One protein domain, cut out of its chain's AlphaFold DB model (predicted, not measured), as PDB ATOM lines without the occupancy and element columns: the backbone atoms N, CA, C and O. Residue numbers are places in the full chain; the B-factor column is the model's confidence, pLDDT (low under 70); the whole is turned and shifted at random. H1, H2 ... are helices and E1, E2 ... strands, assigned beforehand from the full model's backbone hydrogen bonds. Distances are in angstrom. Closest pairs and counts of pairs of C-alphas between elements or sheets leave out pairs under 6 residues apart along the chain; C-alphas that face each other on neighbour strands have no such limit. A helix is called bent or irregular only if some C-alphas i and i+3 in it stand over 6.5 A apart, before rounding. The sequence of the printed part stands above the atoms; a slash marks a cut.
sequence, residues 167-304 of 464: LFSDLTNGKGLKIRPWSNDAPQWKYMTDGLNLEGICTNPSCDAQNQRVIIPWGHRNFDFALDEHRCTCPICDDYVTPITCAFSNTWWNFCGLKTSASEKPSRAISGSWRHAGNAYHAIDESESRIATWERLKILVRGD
ATOM      1  N   LEU A 167     198.739 240.632 166.511       86.69
ATOM      2  CA  LEU A 167     198.057 241.853 166.102       86.69
ATOM      3  C   LEU A 167     198.279 242.923 167.162       86.69
ATOM      4  O   LEU A 167     197.680 242.896 168.229       86.69
ATOM      5  N   PHE A 168     199.117 243.898 166.837       91.62
ATOM      6  CA  PHE A 168     199.433 244.990 167.742       91.62
ATOM      7  C   PHE A 168     199.555 246.305 166.990       91.62
ATOM      8  O   PHE A 168     199.840 246.337 165.788       91.62
ATOM      9  N   SER A 169     199.364 247.409 167.701       92.00
ATOM     10  CA  SER A 169     199.503 248.745 167.130       92.00
ATOM     11  C   SER A 169     200.847 248.946 166.430       92.00
ATOM     12  O   SER A 169     201.913 248.522 166.886       92.00
ATOM     13  N   ASP A 170     200.802 249.587 165.266       91.31
ATOM     14  CA  ASP A 170     201.973 249.789 164.430       91.31
ATOM     15  C   ASP A 170     202.894 250.890 164.979       91.31
ATOM     16  O   ASP A 170     202.789 252.066 164.628       91.31
ATOM     17  N   LEU A 171     203.877 250.489 165.787       91.06
ATOM     18  CA  LEU A 171     204.856 251.392 166.410       91.06
ATOM     19  C   LEU A 171     205.768 252.138 165.415       91.06
ATOM     20  O   LEU A 171     206.496 253.066 165.796       91.06
ATOM     21  N   THR A 172     205.755 251.733 164.141       88.06
ATOM     22  CA  THR A 172     206.534 252.366 163.066       88.06
ATOM     23  C   THR A 172     205.851 253.625 162.539       88.06
ATOM     24  O   THR A 172     206.525 254.533 162.047       88.06
ATOM     25  N   ASN A 173     204.528 253.720 162.692       84.00
ATOM     26  CA  ASN A 173     203.740 254.850 162.239       84.00
ATOM     27  C   ASN A 173     203.678 255.929 163.327       84.00
ATOM     28  O   ASN A 173     202.809 255.931 164.196       84.00
ATOM     29  N   GLY A 174     204.601 256.889 163.250       78.06
ATOM     30  CA  GLY A 174     204.701 257.980 164.222       78.06
ATOM     31  C   GLY A 174     203.472 258.893 164.308       78.06
ATOM     32  O   GLY A 174     203.388 259.661 165.260       78.06
ATOM     33  N   LYS A 175     202.521 258.815 163.364       82.88
ATOM     34  CA  LYS A 175     201.297 259.631 163.396       82.88
ATOM     35  C   LYS A 175     200.345 259.236 164.521       82.88
ATOM     36  O   LYS A 175     199.647 260.102 165.016       82.88
ATOM     37  N   GLY A 176     200.355 257.973 164.951       84.81
ATOM     38  CA  GLY A 176     199.481 257.511 166.032       84.81
ATOM     39  C   GLY A 176     199.934 257.918 167.434       84.81
ATOM     40  O   GLY A 176     199.230 257.638 168.394       84.81
ATOM     41  N   LEU A 177     201.097 258.556 167.600       91.62
ATOM     42  CA  LEU A 177     201.558 258.969 168.923       91.62
ATOM     43  C   LEU A 177     200.750 260.180 169.417       91.62
ATOM     44  O   LEU A 177     200.949 261.299 168.945       91.62
ATOM     45  N   LYS A 178     199.884 259.964 170.409       91.56
ATOM     46  CA  LYS A 178     199.054 260.998 171.034       91.56
ATOM     47  C   LYS A 178     199.421 261.195 172.493       91.56
ATOM     48  O   LYS A 178     199.598 260.243 173.246       91.56
ATOM     49  N   ILE A 179     199.475 262.452 172.913       90.88
ATOM     50  CA  ILE A 179     199.679 262.816 174.314       90.88
ATOM     51  C   ILE A 179     198.304 263.020 174.945       90.88
ATOM     52  O   ILE A 179     197.549 263.891 174.511       90.88
ATOM     53  N   ARG A 180     197.973 262.213 175.954       89.12
ATOM     54  CA  ARG A 180     196.736 262.346 176.730       89.12
ATOM     55  C   ARG A 180     197.027 263.045 178.068       89.12
ATOM     56  O   ARG A 180     198.031 262.714 178.709       89.12
ATOM     57  N   PRO A 181     196.194 264.018 178.481       81.31
ATOM     58  CA  PRO A 181     196.368 264.721 179.745       81.31
ATOM     59  C   PRO A 181     195.948 263.856 180.939       81.31
ATOM     60  O   PRO A 181     195.122 262.949 180.821       81.31
ATOM     61  N   TRP A 182     196.505 264.185 182.103       84.12
ATOM     62  CA  TRP A 182     196.121 263.590 183.380       84.12
ATOM     63  C   TRP A 182     194.734 264.032 183.819       84.12
ATOM     64  O   TRP A 182     194.278 265.125 183.484       84.12
ATOM     65  N   SER A 183     194.107 263.216 184.655       83.50
ATOM     66  CA  SER A 183     192.898 263.603 185.365       83.50
ATOM     67  C   SER A 183     192.706 262.815 186.642       83.50
ATOM     68  O   SER A 183     193.205 261.702 186.802       83.50
ATOM     69  N   ASN A 184     191.908 263.411 187.515       78.25
ATOM     70  CA  ASN A 184     191.544 262.877 188.813       78.25
ATOM     71  C   ASN A 184     190.232 262.076 188.794       78.25
ATOM     72  O   ASN A 184     189.898 261.491 189.826       78.25
ATOM     73  N   ASP A 185     189.547 262.035 187.643       84.06
ATOM     74  CA  ASP A 185     188.246 261.378 187.434       84.06
ATOM     75  C   ASP A 185     188.360 260.107 186.570       84.06
ATOM     76  O   ASP A 185     187.356 259.567 186.107       84.06
ATOM     77  N   ALA A 186     189.581 259.635 186.289       84.19
ATOM     78  CA  ALA A 186     189.753 258.407 185.519       84.19
ATOM     79  C   ALA A 186     189.249 257.193 186.325       84.19
ATOM     80  O   ALA A 186     189.488 257.128 187.535       84.19
ATOM     81  N   PRO A 187     188.605 256.208 185.674       88.62
ATOM     82  CA  PRO A 187     188.197 254.983 186.349       88.62
ATOM     83  C   PRO A 187     189.415 254.172 186.810       88.62
ATOM     84  O   PRO A 187     190.504 254.290 186.243       88.62
ATOM     85  N   GLN A 188     189.225 253.309 187.811       87.12
ATOM     86  CA  GLN A 188     190.320 252.568 188.455       87.12
ATOM     87  C   GLN A 188     191.121 251.689 187.481       87.12
ATOM     88  O   GLN A 188     192.335 251.575 187.609       87.12
ATOM     89  N   TRP A 189     190.480 251.139 186.446       91.44
ATOM     90  CA  TRP A 189     191.147 250.337 185.413       91.44
ATOM     91  C   TRP A 189     191.948 251.154 184.385       91.44
ATOM     92  O   TRP A 189     192.564 250.573 183.494       91.44
ATOM     93  N   LYS A 190     191.959 252.491 184.482       91.62
ATOM     94  CA  LYS A 190     192.835 253.402 183.713       91.62
ATOM     95  C   LYS A 190     193.944 254.009 184.577       91.62
ATOM     96  O   LYS A 190     194.413 255.123 184.329       91.62
ATOM     97  N   TYR A 191     194.347 253.269 185.597       86.88
ATOM     98  CA  TYR A 191     195.512 253.562 186.408       86.88
ATOM     99  C   TYR A 191     196.808 253.150 185.692       86.88
ATOM    100  O   TYR A 191     196.863 252.103 185.050       86.88
ATOM    101  N   MET A 192     197.857 253.963 185.818       87.75
ATOM    102  CA  MET A 192     199.142 253.742 185.146       87.75
ATOM    103  C   MET A 192     200.348 253.988 186.062       87.75
ATOM    104  O   MET A 192     200.247 254.650 187.101       87.75
ATOM    105  N   THR A 193     201.510 253.496 185.628       88.88
ATOM    106  CA  THR A 193     202.816 253.697 186.278       88.88
ATOM    107  C   THR A 193     203.809 254.388 185.343       88.88
ATOM    108  O   THR A 193     203.649 254.349 184.121       88.88
ATOM    109  N   ASP A 194     204.882 254.969 185.884       91.94
ATOM    110  CA  ASP A 194     206.021 255.399 185.057       91.94
ATOM    111  C   ASP A 194     206.616 254.189 184.301       91.94
ATOM    112  O   ASP A 194     206.674 253.076 184.834       91.94
ATOM    113  N   GLY A 195     207.064 254.393 183.062       93.19
ATOM    114  CA  GLY A 195     207.550 253.331 182.180       93.19
ATOM    115  C   GLY A 195     206.565 252.951 181.072       93.19
ATOM    116  O   GLY A 195     205.873 253.804 180.504       93.19
ATOM    117  N   LEU A 196     206.553 251.662 180.724       95.81
ATOM    118  CA  LEU A 196     205.632 251.067 179.757       95.81
ATOM    119  C   LEU A 196     204.277 250.792 180.413       95.81
ATOM    120  O   LEU A 196     204.204 250.248 181.513       95.81
ATOM    121  N   ASN A 197     203.207 251.118 179.702       96.50
ATOM    122  CA  ASN A 197     201.843 250.743 180.046       96.50
ATOM    123  C   ASN A 197     201.212 250.112 178.805       96.50
ATOM    124  O   ASN A 197     201.240 250.713 177.733       96.50
ATOM    125  N   LEU A 198     200.701 248.889 178.913       97.00
ATOM    126  CA  LEU A 198     200.001 248.223 177.811       97.00
ATOM    127  C   LEU A 198     198.501 248.497 177.939       97.00
ATOM    128  O   LEU A 198     198.016 248.802 179.024       97.00
ATOM    129  N   GLU A 199     197.759 248.407 176.844       95.94
ATOM    130  CA  GLU A 199     196.301 248.536 176.861       95.94
ATOM    131  C   GLU A 199     195.671 247.307 176.218       95.94
ATOM    132  O   GLU A 199     196.197 246.779 175.238       95.94
ATOM    133  N   GLY A 200     194.517 246.898 176.736       93.94
ATOM    134  CA  GLY A 200     193.700 245.820 176.188       93.94
ATOM    135  C   GLY A 200     192.262 245.905 176.692       93.94
ATOM    136  O   GLY A 200     191.895 246.864 177.374       93.94
ATOM    137  N   ILE A 201     191.432 244.933 176.322       93.50
ATOM    138  CA  ILE A 201     190.021 244.876 176.724       93.50
ATOM    139  C   ILE A 201     189.860 243.751 177.741       93.50
ATOM    140  O   ILE A 201     190.235 242.617 177.460       93.50
ATOM    141  N   CYS A 202     189.300 244.053 178.913       92.44
ATOM    142  CA  CYS A 202     188.952 243.010 179.875       92.44
ATOM    143  C   CYS A 202     187.675 242.295 179.418       92.44
ATOM    144  O   CYS A 202     186.656 242.935 179.168       92.44
ATOM    145  N   THR A 203     187.725 240.971 179.301       90.69
ATOM    146  CA  THR A 203     186.594 240.139 178.856       90.69
ATOM    147  C   THR A 203     185.911 239.390 180.000       90.69
ATOM    148  O   THR A 203     184.873 238.772 179.770       90.69
ATOM    149  N   ASN A 204     186.442 239.477 181.227       84.75
ATOM    150  CA  ASN A 204     185.880 238.811 182.400       84.75
ATOM    151  C   ASN A 204     184.455 239.328 182.691       84.75
ATOM    152  O   ASN A 204     184.307 240.505 183.031       84.75
ATOM    153  N   PRO A 205     183.419 238.470 182.624       86.38
ATOM    154  CA  PRO A 205     182.031 238.867 182.857       86.38
ATOM    155  C   PRO A 205     181.722 239.360 184.271       86.38
ATOM    156  O   PRO A 205     180.740 240.065 184.474       86.38
ATOM    157  N   SER A 206     182.538 238.963 185.244       91.00
ATOM    158  CA  SER A 206     182.369 239.295 186.660       91.00
ATOM    159  C   SER A 206     183.193 240.514 187.082       91.00
ATOM    160  O   SER A 206     183.188 240.879 188.255       91.00
ATOM    161  N   CYS A 207     183.940 241.121 186.158       91.31
ATOM    162  CA  CYS A 207     184.800 242.260 186.437       91.31
ATOM    163  C   CYS A 207     184.063 243.582 186.203       91.31
ATOM    164  O   CYS A 207     183.421 243.767 185.171       91.31
ATOM    165  N   ASP A 208     184.263 244.560 187.088       92.94
ATOM    166  CA  ASP A 208     183.740 245.924 186.907       92.94
ATOM    167  C   ASP A 208     184.261 246.595 185.622       92.94
ATOM    168  O   ASP A 208     183.640 247.511 185.082       92.94
ATOM    169  N   ALA A 209     185.403 246.128 185.109       92.19
ATOM    170  CA  ALA A 209     185.992 246.570 183.854       92.19
ATOM    171  C   ALA A 209     185.582 245.707 182.641       92.19
ATOM    172  O   ALA A 209     186.231 245.799 181.598       92.19
ATOM    173  N   GLN A 210     184.537 244.873 182.729       93.25
ATOM    174  CA  GLN A 210     184.079 244.049 181.607       93.25
ATOM    175  C   GLN A 210     183.814 244.902 180.355       93.25
ATOM    176  O   GLN A 210     183.100 245.906 180.391       93.25
ATOM    177  N   ASN A 211     184.376 244.479 179.223       92.50
ATOM    178  CA  ASN A 211     184.341 245.165 177.930       92.50
ATOM    179  C   ASN A 211     184.921 246.589 177.952       92.50
ATOM    180  O   ASN A 211     184.772 247.336 176.983       92.50
ATOM    181  N   GLN A 212     185.608 246.973 179.028       94.38
ATOM    182  CA  GLN A 212     186.300 248.247 179.130       94.38
ATOM    183  C   GLN A 212     187.748 248.107 178.689       94.38
ATOM    184  O   GLN A 212     188.398 247.072 178.867       94.38
ATOM    185  N   ARG A 213     188.279 249.206 178.146       93.50
ATOM    186  CA  ARG A 213     189.710 249.317 177.889       93.50
ATOM    187  C   ARG A 213     190.453 249.569 179.193       93.50
ATOM    188  O   ARG A 213     190.299 250.639 179.788       93.50
ATOM    189  N   VAL A 214     191.286 248.611 179.577       95.25
ATOM    190  CA  VAL A 214     192.100 248.649 180.792       95.25
ATOM    191  C   VAL A 214     193.556 248.970 180.468       95.25
ATOM    192  O   VAL A 214     194.043 248.650 179.382       95.25
ATOM    193  N   ILE A 215     194.242 249.613 181.411       96.44
ATOM    194  CA  ILE A 215     195.683 249.860 181.360       96.44
ATOM    195  C   ILE A 215     196.383 248.803 182.213       96.44
ATOM    196  O   ILE A 215     196.052 248.615 183.379       96.44
ATOM    197  N   ILE A 216     197.366 248.134 181.622       95.88
ATOM    198  CA  ILE A 216     198.222 247.131 182.250       95.88
ATOM    199  C   ILE A 216     199.553 247.828 182.598       95.88
ATOM    200  O   ILE A 216     200.375 248.073 181.701       95.88
ATOM    201  N   PRO A 217     199.784 248.202 183.870       93.19
ATOM    202  CA  PRO A 217     200.984 248.923 184.282       93.19
ATOM    203  C   PRO A 217     202.214 248.003 184.279       93.19
ATOM    204  O   PRO A 217     202.480 247.270 185.231       93.19
ATOM    205  N   TRP A 218     202.987 248.028 183.191       93.69
ATOM    206  CA  TRP A 218     204.141 247.140 183.017       93.69
ATOM    207  C   TRP A 218     205.417 247.652 183.703       93.69
ATOM    208  O   TRP A 218     206.232 246.865 184.205       93.69
ATOM    209  N   GLY A 219     205.582 248.978 183.731       88.62
ATOM    210  CA  GLY A 219     206.675 249.686 184.390       88.62
ATOM    211  C   GLY A 219     207.956 249.787 183.554       88.62
ATOM    212  O   GLY A 219     207.953 249.649 182.329       88.62
ATOM    213  N   HIS A 220     209.091 250.028 184.215       84.50
ATOM    214  CA  HIS A 220     210.419 250.134 183.589       84.50
ATOM    215  C   HIS A 220     211.045 248.765 183.287       84.50
ATOM    216  O   HIS A 220     212.172 248.468 183.682       84.50
ATOM    217  N   ARG A 221     210.298 247.906 182.595       81.25
ATOM    218  CA  ARG A 221     210.768 246.599 182.138       81.25
ATOM    219  C   ARG A 221     210.541 246.479 180.645       81.25
ATOM    220  O   ARG A 221     209.494 246.877 180.143       81.25
ATOM    221  N   ASN A 222     211.513 245.910 179.942       82.12
ATOM    222  CA  ASN A 222     211.297 245.535 178.550       82.12
ATOM    223  C   ASN A 222     210.134 244.540 178.469       82.12
ATOM    224  O   ASN A 222     209.873 243.810 179.425       82.12
ATOM    225  N   PHE A 223     209.452 244.541 177.335       84.62
ATOM    226  CA  PHE A 223     208.356 243.633 177.046       84.62
ATOM    227  C   PHE A 223     208.676 242.881 175.764       84.62
ATOM    228  O   PHE A 223     208.916 243.504 174.727       84.62
ATOM    229  N   ASP A 224     208.725 241.558 175.831       79.12
ATOM    230  CA  ASP A 224     208.865 240.677 174.675       79.12
ATOM    231  C   ASP A 224     207.575 239.877 174.522       79.12
ATOM    232  O   ASP A 224     207.281 239.057 175.382       79.12
ATOM    233  N   PHE A 225     206.822 240.082 173.437       80.81
ATOM    234  CA  PHE A 225     205.545 239.382 173.220       80.81
ATOM    235  C   PHE A 225     205.670 237.866 173.427       80.81
ATOM    236  O   PHE A 225     204.861 237.262 174.117       80.81
ATOM    237  N   ALA A 226     206.762 237.264 172.949       66.81
ATOM    238  CA  ALA A 226     206.963 235.822 173.062       66.81
ATOM    239  C   ALA A 226     207.208 235.327 174.499       66.81
ATOM    240  O   ALA A 226     207.092 234.131 174.751       66.81
ATOM    241  N   LEU A 227     207.626 236.204 175.416       61.03
ATOM    242  CA  LEU A 227     208.017 235.832 176.781       61.03
ATOM    243  C   LEU A 227     207.120 236.437 177.852       61.03
ATOM    244  O   LEU A 227     207.067 235.906 178.951       61.03
ATOM    245  N   ASP A 228     206.477 237.561 177.570       78.50
ATOM    246  CA  ASP A 228     205.858 238.407 178.581       78.50
ATOM    247  C   ASP A 228     204.360 238.597 178.365       78.50
ATOM    248  O   ASP A 228     203.675 238.964 179.314       78.50
ATOM    249  N   GLU A 229     203.837 238.338 177.161       82.44
ATOM    250  CA  GLU A 229     202.428 238.587 176.840       82.44
ATOM    251  C   GLU A 229     201.479 237.902 177.814       82.44
ATOM    252  O   GLU A 229     200.569 238.546 178.320       82.44
ATOM    253  N   HIS A 230     201.755 236.648 178.174       75.94
ATOM    254  CA  HIS A 230     200.938 235.887 179.117       75.94
ATOM    255  C   HIS A 230     200.798 236.516 180.512       75.94
ATOM    256  O   HIS A 230     199.940 236.105 181.284       75.94
ATOM    257  N   ARG A 231     201.642 237.496 180.847       79.69
ATOM    258  CA  ARG A 231     201.657 238.197 182.137       79.69
ATOM    259  C   ARG A 231     200.834 239.486 182.104       79.69
ATOM    260  O   ARG A 231     200.836 240.231 183.081       79.69
ATOM    261  N   CYS A 232     200.194 239.792 180.980       90.38
ATOM    262  CA  CYS A 232     199.295 240.924 180.836       90.38
ATOM    263  C   CYS A 232     197.959 240.609 181.510       90.38
ATOM    264  O   CYS A 232     197.158 239.857 180.961       90.38
ATOM    265  N   THR A 233     197.712 241.190 182.685       91.19
ATOM    266  CA  THR A 233     196.471 240.982 183.440       91.19
ATOM    267  C   THR A 233     195.701 242.279 183.666       91.19
ATOM    268  O   THR A 233     196.249 243.386 183.654       91.19
ATOM    269  N   CYS A 234     194.388 242.150 183.835       92.69
ATOM    270  CA  CYS A 234     193.497 243.236 184.189       92.69
ATOM    271  C   CYS A 234     193.841 243.738 185.600       92.69
ATOM    272  O   CYS A 234     193.844 242.943 186.534       92.69
ATOM    273  N   PRO A 235     194.022 245.050 185.823       91.94
ATOM    274  CA  PRO A 235     194.350 245.578 187.149       91.94
ATOM    275  C   PRO A 235     193.214 245.452 188.182       91.94
ATOM    276  O   PRO A 235     193.432 245.770 189.347       91.94
ATOM    277  N   ILE A 236     192.004 245.058 187.764       91.75
ATOM    278  CA  ILE A 236     190.826 244.943 188.638       91.75
ATOM    279  C   ILE A 236     190.565 243.492 189.042       91.75
ATOM    280  O   ILE A 236     190.425 243.212 190.227       91.75
ATOM    281  N   CYS A 237     190.496 242.576 188.072       90.56
ATOM    282  CA  CYS A 237     190.177 241.168 188.331       90.56
ATOM    283  C   CYS A 237     191.370 240.215 188.216       90.56
ATOM    284  O   CYS A 237     191.203 239.039 188.499       90.56
ATOM    285  N   ASP A 238     192.538 240.701 187.791       88.38
ATOM    286  CA  ASP A 238     193.748 239.909 187.514       88.38
ATOM    287  C   ASP A 238     193.612 238.857 186.394       88.38
ATOM    288  O   ASP A 238     194.554 238.127 186.099       88.38
ATOM    289  N   ASP A 239     192.483 238.829 185.679       82.69
ATOM    290  CA  ASP A 239     192.346 237.981 184.495       82.69
ATOM    291  C   ASP A 239     193.221 238.473 183.348       82.69
ATOM    292  O   ASP A 239     193.428 239.674 183.159       82.69
ATOM    293  N   TYR A 240     193.678 237.533 182.527       87.19
ATOM    294  CA  TYR A 240     194.462 237.817 181.334       87.19
ATOM    295  C   TYR A 240     193.770 238.803 180.385       87.19
ATOM    296  O   TYR A 240     192.573 238.715 180.107       87.19
ATOM    297  N   VAL A 241     194.564 239.717 179.837       88.38
ATOM    298  CA  VAL A 241     194.142 240.713 178.858       88.38
ATOM    299  C   VAL A 241     195.139 240.724 177.711       88.38
ATOM    300  O   VAL A 241     196.299 241.091 177.896       88.38
ATOM    301  N   THR A 242     194.675 240.403 176.502       89.06
ATOM    302  CA  THR A 242     195.495 240.516 175.291       89.06
ATOM    303  C   THR A 242     195.878 241.984 175.050       89.06
ATOM    304  O   THR A 242     194.987 242.832 174.897       89.06
ATOM    305  N   PRO A 243     197.178 242.323 175.004       93.06
ATOM    306  CA  PRO A 243     197.624 243.685 174.748       93.06
ATOM    307  C   PRO A 243     197.429 244.052 173.269       93.06
ATOM    308  O   PRO A 243     197.921 243.373 172.374       93.06
ATOM    309  N   ILE A 244     196.753 245.170 172.996       93.19
ATOM    310  CA  ILE A 244     196.439 245.650 171.631       93.19
ATOM    311  C   ILE A 244     197.218 246.919 171.251       93.19
ATOM    312  O   ILE A 244     197.472 247.199 170.073       93.19
ATOM    313  N   THR A 245     197.604 247.711 172.252       95.19
ATOM    314  CA  THR A 245     198.450 248.896 172.089       95.19
ATOM    315  C   THR A 245     199.264 249.167 173.355       95.19
ATOM    316  O   THR A 245     199.209 248.412 174.327       95.19
ATOM    317  N   CYS A 246     200.065 250.229 173.338       96.25
ATOM    318  CA  CYS A 246     200.838 250.679 174.479       96.25
ATOM    319  C   CYS A 246     200.910 252.199 174.584       96.25
ATOM    320  O   CYS A 246     200.634 252.952 173.649       96.25
ATOM    321  N   ALA A 247     201.351 252.632 175.754       96.12
ATOM    322  CA  ALA A 247     201.674 253.997 176.078       96.12
ATOM    323  C   ALA A 247     202.922 254.062 176.959       96.12
ATOM    324  O   ALA A 247     203.334 253.089 177.597       96.12
ATOM    325  N   PHE A 248     203.510 255.250 177.010       96.00
ATOM    326  CA  PHE A 248     204.743 255.515 177.738       96.00
ATOM    327  C   PHE A 248     204.586 256.756 178.609       96.00
ATOM    328  O   PHE A 248     203.909 257.711 178.224       96.00
ATOM    329  N   SER A 249     205.250 256.768 179.760       94.00
ATOM    330  CA  SER A 249     205.330 257.959 180.604       94.00
ATOM    331  C   SER A 249     206.627 258.001 181.390       94.00
ATOM    332  O   SER A 249     207.076 256.961 181.866       94.00
ATOM    333  N   ASN A 250     207.223 259.190 181.510       92.56
ATOM    334  CA  ASN A 250     208.475 259.427 182.237       92.56
ATOM    335  C   ASN A 250     209.574 258.390 181.925       92.56
ATOM    336  O   ASN A 250     210.283 257.936 182.817       92.56
ATOM    337  N   THR A 251     209.697 257.989 180.656       92.69
ATOM    338  CA  THR A 251     210.606 256.918 180.233       92.69
ATOM    339  C   THR A 251     211.147 257.169 178.838       92.69
ATOM    340  O   THR A 251     210.477 257.711 177.955       92.69
ATOM    341  N   TRP A 252     212.358 256.689 178.594       91.00
ATOM    342  CA  TRP A 252     212.844 256.433 177.249       91.00
ATOM    343  C   TRP A 252     212.274 255.125 176.734       91.00
ATOM    344  O   TRP A 252     212.129 254.169 177.494       91.00
ATOM    345  N   TRP A 253     211.966 255.072 175.443       92.81
ATOM    346  CA  TRP A 253     211.417 253.882 174.816       92.81
ATOM    347  C   TRP A 253     211.892 253.686 173.380       92.81
ATOM    348  O   TRP A 253     212.216 254.640 172.669       92.81
ATOM    349  N   ASN A 254     211.931 252.429 172.954       88.12
ATOM    350  CA  ASN A 254     212.203 251.998 171.588       88.12
ATOM    351  C   ASN A 254     211.485 250.662 171.320       88.12
ATOM    352  O   ASN A 254     210.869 250.091 172.214       88.12
ATOM    353  N   PHE A 255     211.558 250.142 170.101       88.38
ATOM    354  CA  PHE A 255     211.047 248.820 169.764       88.38
ATOM    355  C   PHE A 255     211.896 248.162 168.673       88.38
ATOM    356  O   PHE A 255     212.540 248.838 167.866       88.38
ATOM    357  N   CYS A 256     211.869 246.838 168.616       79.00
ATOM    358  CA  CYS A 256     212.390 246.070 167.492       79.00
ATOM    359  C   CYS A 256     211.542 244.821 167.254       79.00
ATOM    360  O   CYS A 256     210.912 244.302 168.172       79.00
ATOM    361  N   GLY A 257     211.501 244.341 166.016       82.12
ATOM    362  CA  GLY A 257     210.647 243.215 165.678       82.12
ATOM    363  C   GLY A 257     210.758 242.730 164.241       82.12
ATOM    364  O   GLY A 257     211.461 243.314 163.414       82.12
ATOM    365  N   LEU A 258     210.044 241.644 163.962       78.31
ATOM    366  CA  LEU A 258     209.772 241.130 162.626       78.31
ATOM    367  C   LEU A 258     208.316 241.450 162.307       78.31
ATOM    368  O   LEU A 258     207.413 240.931 162.959       78.31
ATOM    369  N   LYS A 259     208.097 242.330 161.332       84.44
ATOM    370  CA  LYS A 259     206.762 242.762 160.916       84.44
ATOM    371  C   LYS A 259     206.401 242.116 159.585       84.44
ATOM    372  O   LYS A 259     207.205 242.136 158.648       84.44
ATOM    373  N   THR A 260     205.185 241.595 159.498       79.50
ATOM    374  CA  THR A 260     204.654 240.947 158.297       79.50
ATOM    375  C   THR A 260     203.652 241.881 157.633       79.50
ATOM    376  O   THR A 260     202.724 242.370 158.275       79.50
ATOM    377  N   SER A 261     203.841 242.158 156.343       67.00
ATOM    378  CA  SER A 261     202.842 242.860 155.532       67.00
ATOM    379  C   SER A 261     202.016 241.831 154.767       67.00
ATOM    380  O   SER A 261     202.564 240.842 154.284       67.00
ATOM    381  N   ALA A 262     200.714 242.077 154.596       58.28
ATOM    382  CA  ALA A 262     199.818 241.195 153.839       58.28
ATOM    383  C   ALA A 262     200.303 240.916 152.398       58.28
ATOM    384  O   ALA A 262     199.918 239.911 151.804       58.28
ATOM    385  N   SER A 263     201.160 241.784 151.848       55.09
ATOM    386  CA  SER A 263     201.703 241.703 150.489       55.09
ATOM    387  C   SER A 263     203.176 241.274 150.394       55.09
ATOM    388  O   SER A 263     203.626 240.964 149.295       55.09
ATOM    389  N   GLU A 264     203.943 241.260 151.490       55.16
ATOM    390  CA  GLU A 264     205.388 240.974 151.464       55.16
ATOM    391  C   GLU A 264     205.711 239.732 152.298       55.16
ATOM    392  O   GLU A 264     205.644 239.742 153.527       55.16
ATOM    393  N   LYS A 265     206.112 238.659 151.608       58.50
ATOM    394  CA  LYS A 265     206.920 237.582 152.187       58.50
ATOM    395  C   LYS A 265     208.309 237.651 151.546       58.50
ATOM    396  O   LYS A 265     208.373 237.690 150.316       58.50
ATOM    397  N   PRO A 266     209.404 237.638 152.328       62.19
ATOM    398  CA  PRO A 266     209.484 237.354 153.767       62.19
ATOM    399  C   PRO A 266     209.267 238.572 154.686       62.19
ATOM    400  O   PRO A 266     209.375 239.721 154.264       62.19
ATOM    401  N   SER A 267     209.003 238.290 155.962       72.75
ATOM    402  CA  SER A 267     208.806 239.256 157.049       72.75
ATOM    403  C   SER A 267     210.039 240.138 157.250       72.75
ATOM    404  O   SER A 267     211.183 239.678 157.166       72.75
ATOM    405  N   ARG A 268     209.821 241.430 157.510       75.25
ATOM    406  CA  ARG A 268     210.891 242.432 157.526       75.25
ATOM    407  C   ARG A 268     211.322 242.758 158.949       75.25
ATOM    408  O   ARG A 268     210.504 243.138 159.788       75.25
ATOM    409  N   ALA A 269     212.629 242.690 159.197       76.62
ATOM    410  CA  ALA A 269     213.223 243.211 160.422       76.62
ATOM    411  C   ALA A 269     213.099 244.737 160.469       76.62
ATOM    412  O   ALA A 269     213.545 245.444 159.559       76.62
ATOM    413  N   ILE A 270     212.495 245.240 161.540       80.31
ATOM    414  CA  ILE A 270     212.274 246.662 161.761       80.31
ATOM    415  C   ILE A 270     212.648 247.039 163.191       80.31
ATOM    416  O   ILE A 270     212.465 246.271 164.133       80.31
ATOM    417  N   SER A 271     213.203 248.233 163.351       77.31
ATOM    418  CA  SER A 271     213.532 248.808 164.649       77.31
ATOM    419  C   SER A 271     213.199 250.290 164.639       77.31
ATOM    420  O   SER A 271     213.426 250.967 163.633       77.31
ATOM    421  N   GLY A 272     212.678 250.781 165.755       80.12
ATOM    422  CA  GLY A 272     212.499 252.202 165.984       80.12
ATOM    423  C   GLY A 272     213.809 252.907 166.335       80.12
ATOM    424  O   GLY A 272     214.895 252.319 166.360       80.12
ATOM    425  N   SER A 273     213.659 254.187 166.655       79.62
ATOM    426  CA  SER A 273     214.678 254.992 167.320       79.62
ATOM    427  C   SER A 273     214.219 255.286 168.741       79.62
ATOM    428  O   SER A 273     213.021 255.450 168.982       79.62
ATOM    429  N   TRP A 274     215.172 255.406 169.663       85.44
ATOM    430  CA  TRP A 274     214.890 255.831 171.028       85.44
ATOM    431  C   TRP A 274     214.181 257.189 171.066       85.44
ATOM    432  O   TRP A 274     214.626 258.152 170.436       85.44
ATOM    433  N   ARG A 275     213.085 257.252 171.820       90.12
ATOM    434  CA  ARG A 275     212.251 258.436 172.050       90.12
ATOM    435  C   ARG A 275     212.045 258.625 173.548       90.12
ATOM    436  O   ARG A 275     212.053 257.647 174.287       90.12
ATOM    437  N   HIS A 276     211.844 259.861 173.985       92.75
ATOM    438  CA  HIS A 276     211.520 260.167 175.375       92.75
ATOM    439  C   HIS A 276     210.030 260.481 175.510       92.75
ATOM    440  O   HIS A 276     209.498 261.305 174.762       92.75
ATOM    441  N   ALA A 277     209.362 259.823 176.451       92.94
ATOM    442  CA  ALA A 277     208.029 260.176 176.908       92.94
ATOM    443  C   ALA A 277     208.157 260.978 178.203       92.94
ATOM    444  O   ALA A 277     208.743 260.500 179.171       92.94
ATOM    445  N   GLY A 278     207.649 262.211 178.193       87.88
ATOM    446  CA  GLY A 278     207.709 263.102 179.347       87.88
ATOM    447  C   GLY A 278     206.629 262.780 180.377       87.88
ATOM    448  O   GLY A 278     206.059 261.688 180.389       87.88
ATOM    449  N   ASN A 279     206.311 263.766 181.213       87.81
ATOM    450  CA  ASN A 279     205.305 263.641 182.266       87.81
ATOM    451  C   ASN A 279     203.868 263.777 181.733       87.81
ATOM    452  O   ASN A 279     203.121 264.677 182.118       87.81
ATOM    453  N   ALA A 280     203.504 262.896 180.807       88.81
ATOM    454  CA  ALA A 280     202.162 262.741 180.261       88.81
ATOM    455  C   ALA A 280     201.953 261.283 179.823       88.81
ATOM    456  O   ALA A 280     202.893 260.483 179.833       88.81
ATOM    457  N   TYR A 281     200.736 260.936 179.408       92.12
ATOM    458  CA  TYR A 281     200.435 259.611 178.879       92.12
ATOM    459  C   TYR A 281     200.603 259.605 177.355       92.12
ATOM    460  O   TYR A 281     199.720 260.034 176.610       92.12
ATOM    461  N   HIS A 282     201.781 259.188 176.884       94.50
ATOM    462  CA  HIS A 282     202.127 259.149 175.462       94.50
ATOM    463  C   HIS A 282     201.626 257.835 174.855       94.50
ATOM    464  O   HIS A 282     202.362 256.849 174.818       94.50
ATOM    465  N   ALA A 283     200.369 257.818 174.416       93.50
ATOM    466  CA  ALA A 283     199.685 256.645 173.887       93.50
ATOM    467  C   ALA A 283     199.922 256.457 172.387       93.50
ATOM    468  O   ALA A 283     199.977 257.426 171.627       93.50
ATOM    469  N   ILE A 284     200.007 255.203 171.952       94.62
ATOM    470  CA  ILE A 284     199.913 254.835 170.543       94.62
ATOM    471  C   ILE A 284     198.436 254.587 170.224       94.62
ATOM    472  O   ILE A 284     197.838 253.616 170.673       94.62
ATOM    473  N   ASP A 285     197.833 255.503 169.478       89.94
ATOM    474  CA  ASP A 285     196.445 255.432 169.045       89.94
ATOM    475  C   ASP A 285     196.315 254.501 167.837       89.94
ATOM    476  O   ASP A 285     196.790 254.820 166.746       89.94
ATOM    477  N   GLU A 286     195.654 253.359 168.028       85.94
ATOM    478  CA  GLU A 286     195.537 252.319 167.009       85.94
ATOM    479  C   GLU A 286     194.700 252.730 165.790       85.94
ATOM    480  O   GLU A 286     194.897 252.187 164.700       85.94
ATOM    481  N   SER A 287     193.800 253.711 165.935       85.25
ATOM    482  CA  SER A 287     192.990 254.207 164.816       85.25
ATOM    483  C   SER A 287     193.845 254.982 163.806       85.25
ATOM    484  O   SER A 287     193.600 254.927 162.599       85.25
ATOM    485  N   GLU A 288     194.906 255.634 164.288       85.88
ATOM    486  CA  GLU A 288     195.839 256.411 163.472       85.88
ATOM    487  C   GLU A 288     197.131 255.658 163.151       85.88
ATOM    488  O   GLU A 288     197.626 255.741 162.019       85.88
ATOM    489  N   SER A 289     197.679 254.901 164.109       84.75
ATOM    490  CA  SER A 289     198.846 254.051 163.866       84.75
ATOM    491  C   SER A 289     198.499 252.909 162.919       84.75
ATOM    492  O   SER A 289     199.347 252.535 162.110       84.75
ATOM    493  N   ARG A 290     197.242 252.438 162.947       87.12
ATOM    494  CA  ARG A 290     196.768 251.152 162.412       87.12
ATOM    495  C   ARG A 290     197.309 249.972 163.220       87.12
ATOM    496  O   ARG A 290     198.214 250.119 164.045       87.12
ATOM    497  N   ILE A 291     196.750 248.797 162.942       87.31
ATOM    498  CA  ILE A 291     197.186 247.510 163.484       87.31
ATOM    499  C   ILE A 291     198.161 246.867 162.496       87.31
ATOM    500  O   ILE A 291     197.955 246.899 161.280       87.31
ATOM    501  N   ALA A 292     199.231 246.291 163.027       87.56
ATOM    502  CA  ALA A 292     200.233 245.538 162.297       87.56
ATOM    503  C   ALA A 292     200.314 244.104 162.822       87.56
ATOM    504  O   ALA A 292     200.003 243.832 163.978       87.56
ATOM    505  N   THR A 293     200.779 243.203 161.962       87.19
ATOM    506  CA  THR A 293     201.058 241.814 162.318       87.19
ATOM    507  C   THR A 293     202.550 241.653 162.612       87.19
ATOM    508  O   THR A 293     203.391 241.912 161.744       87.19
ATOM    509  N   TRP A 294     202.887 241.239 163.831       85.19
ATOM    510  CA  TRP A 294     204.255 241.121 164.332       85.19
ATOM    511  C   TRP A 294     204.611 239.665 164.622       85.19
ATOM    512  O   TRP A 294     204.169 239.099 165.607       85.19
ATOM    513  N   GLU A 295     205.475 239.047 163.821       79.19
ATOM    514  CA  GLU A 295     206.013 237.716 164.158       79.19
ATOM    515  C   GLU A 295     206.867 237.734 165.424       79.19
ATOM    516  O   GLU A 295     206.972 236.738 166.134       79.19
ATOM    517  N   ARG A 296     207.535 238.862 165.673       77.38
ATOM    518  CA  ARG A 296     208.261 239.141 166.910       77.38
ATOM    519  C   ARG A 296     208.155 240.624 167.183       77.38
ATOM    520  O   ARG A 296     208.433 241.412 166.280       77.38
ATOM    521  N   LEU A 297     207.858 241.007 168.413       85.88
ATOM    522  CA  LEU A 297     207.917 242.395 168.844       85.88
ATOM    523  C   LEU A 297     208.508 242.461 170.248       85.88
ATOM    524  O   LEU A 297     208.078 241.760 171.158       85.88
ATOM    525  N   LYS A 298     209.516 243.316 170.401       81.56
ATOM    526  CA  LYS A 298     210.074 243.718 171.684       81.56
ATOM    527  C   LYS A 298     209.918 245.217 171.843       81.56
ATOM    528  O   LYS A 298     210.341 245.976 170.967       81.56
ATOM    529  N   ILE A 299     209.366 245.636 172.971       89.81
ATOM    530  CA  ILE A 299     209.294 247.029 173.394       89.81
ATOM    531  C   ILE A 299     210.357 247.227 174.469       89.81
ATOM    532  O   ILE A 299     210.429 246.493 175.452       89.81
ATOM    533  N   LEU A 300     211.225 248.202 174.246       82.69
ATOM    534  CA  LEU A 300     212.355 248.509 175.105       82.69
ATOM    535  C   LEU A 300     212.042 249.779 175.881       82.69
ATOM    536  O   LEU A 300     211.619 250.759 175.269       82.69
ATOM    537  N   VAL A 301     212.292 249.789 177.188       88.12
ATOM    538  CA  VAL A 301     212.128 250.979 178.034       88.12
ATOM    539  C   VAL A 301     213.310 251.173 178.975       88.12
ATOM    540  O   VAL A 301     213.950 250.210 179.395       88.12
ATOM    541  N   ARG A 302     213.621 252.436 179.281       82.25
ATOM    542  CA  ARG A 302     214.709 252.852 180.173       82.25
ATOM    543  C   ARG A 302     214.333 254.112 180.943       82.25
ATOM    544  O   ARG A 302     213.784 255.042 180.359       82.25
ATOM    545  N   GLY A 303     214.676 254.157 182.229       79.00
ATOM    546  CA  GLY A 303     214.545 255.377 183.036       79.00
ATOM    547  C   GLY A 303     215.632 256.415 182.725       79.00
ATOM    548  O   GLY A 303     215.424 257.611 182.898       79.00
ATOM    549  N   ASP A 304     216.783 255.972 182.222       76.69
ATOM    550  CA  ASP A 304     217.931 256.797 181.867       76.69
ATOM    551  C   ASP A 304     218.071 256.985 180.349       76.69
ATOM    552  O   ASP A 304     217.527 256.234 179.536       76.69
TER     553      ASP A 304
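What this domain is: This is residues 167 to 304 of the 464 residues of an uncharacterized protein of Jimgerdemannia flammicorona (UniProt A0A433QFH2). What shape is this? Two strongly twisted sheets make a sandwich, only partly face to face: E2 E9 E5 E3 E4 in one and E1 E6 E7 E8 E10 in the other. The hairpin E6 and E7 reaches past the first sheet at one end, long links lie at the other, and short H1 packs on E10. What is the make-up? The printed part has 138 residues with two named helices and ten named strands, in the order E1 E2 E3 E4 H1 E5 E6 E7 E8 E9 H2 E10, mostly strand. Both sheets are antiparallel, the second branched. How large is it? It is compact, with a radius of gyration of the C-alphas of 14.7 A and spans of 43 by 33 by 26 A.

Where its parts are: Where does the first half run? E1, residues 167 to 169, begins at C-alpha 167 (198.057, 241.853, 166.102); then come E2, 177 to 180, E3, 195 to 201, 20.2 A long, and E4, 213 to 219, 18.2 A. H1, 225 to 231, is irregular: C-alphas 227 and 230 are 7.5 A apart. What follows? E5 is residues 243 to 249, E6 251 to 261, 29.5 A long, E7 264 to 271, E8 275 to 277, E9 281 to 284 and H2 286 to 289. E10, 291 to 302, is 24.8 A long, ends at C-alpha 302 (214.709, 252.852, 180.173) and bends by 102 degrees at residue 295.

How they stand to each other: How is the first sheet paired? N 178 and O 283 join E2 to E9 at 2.8 A, N 248 and O 282 E9 to E5 at 2.9 A, N 197 and O 247 E3 to E5 at 2.9 A, and N 198 and O 216 the hairpin E3 and E4 at 2.9 A, within hydrogen-bond range. E4, H1 and E5 form a split strand-helix-strand unit, two strands running the same way with E3 between them, its crossover right-handed. And the branched sheet? E7 and E8 lie on one side of E6 and E10 on the other, with N 257 and O 270 at 2.9 A, N 253 and O 275 at 2.8 A, and N 254 and O 300 at 2.9 A; N 168 and O 292 of E1 and E10 are 3.0 A apart. Where are the helices? H1 is on this sheet at a height of 10.3 A, the closest C-alphas of H1 and E10 being those of Phe 225 and Leu 297, 5.8 A; H2 only grazes both sheets. In H1 1 of 3 O i to N i+4 pairs and 1 of 4 O i to N i+3 pairs are within hydrogen-bond range, and H2 is too short for an O i to N i+4 pair.

The domain as a whole: How far does it reach? The two C-alphas farthest apart, those of Asn 184 and Lys 265, are 47.1 A apart. Is it continuous? The printed part has no cut; the links E2 to E3, E3 to E4 and H1 to E5 are long. Where is confidence low? Residues 226 to 227 and 261 to 266 have pLDDT under 70.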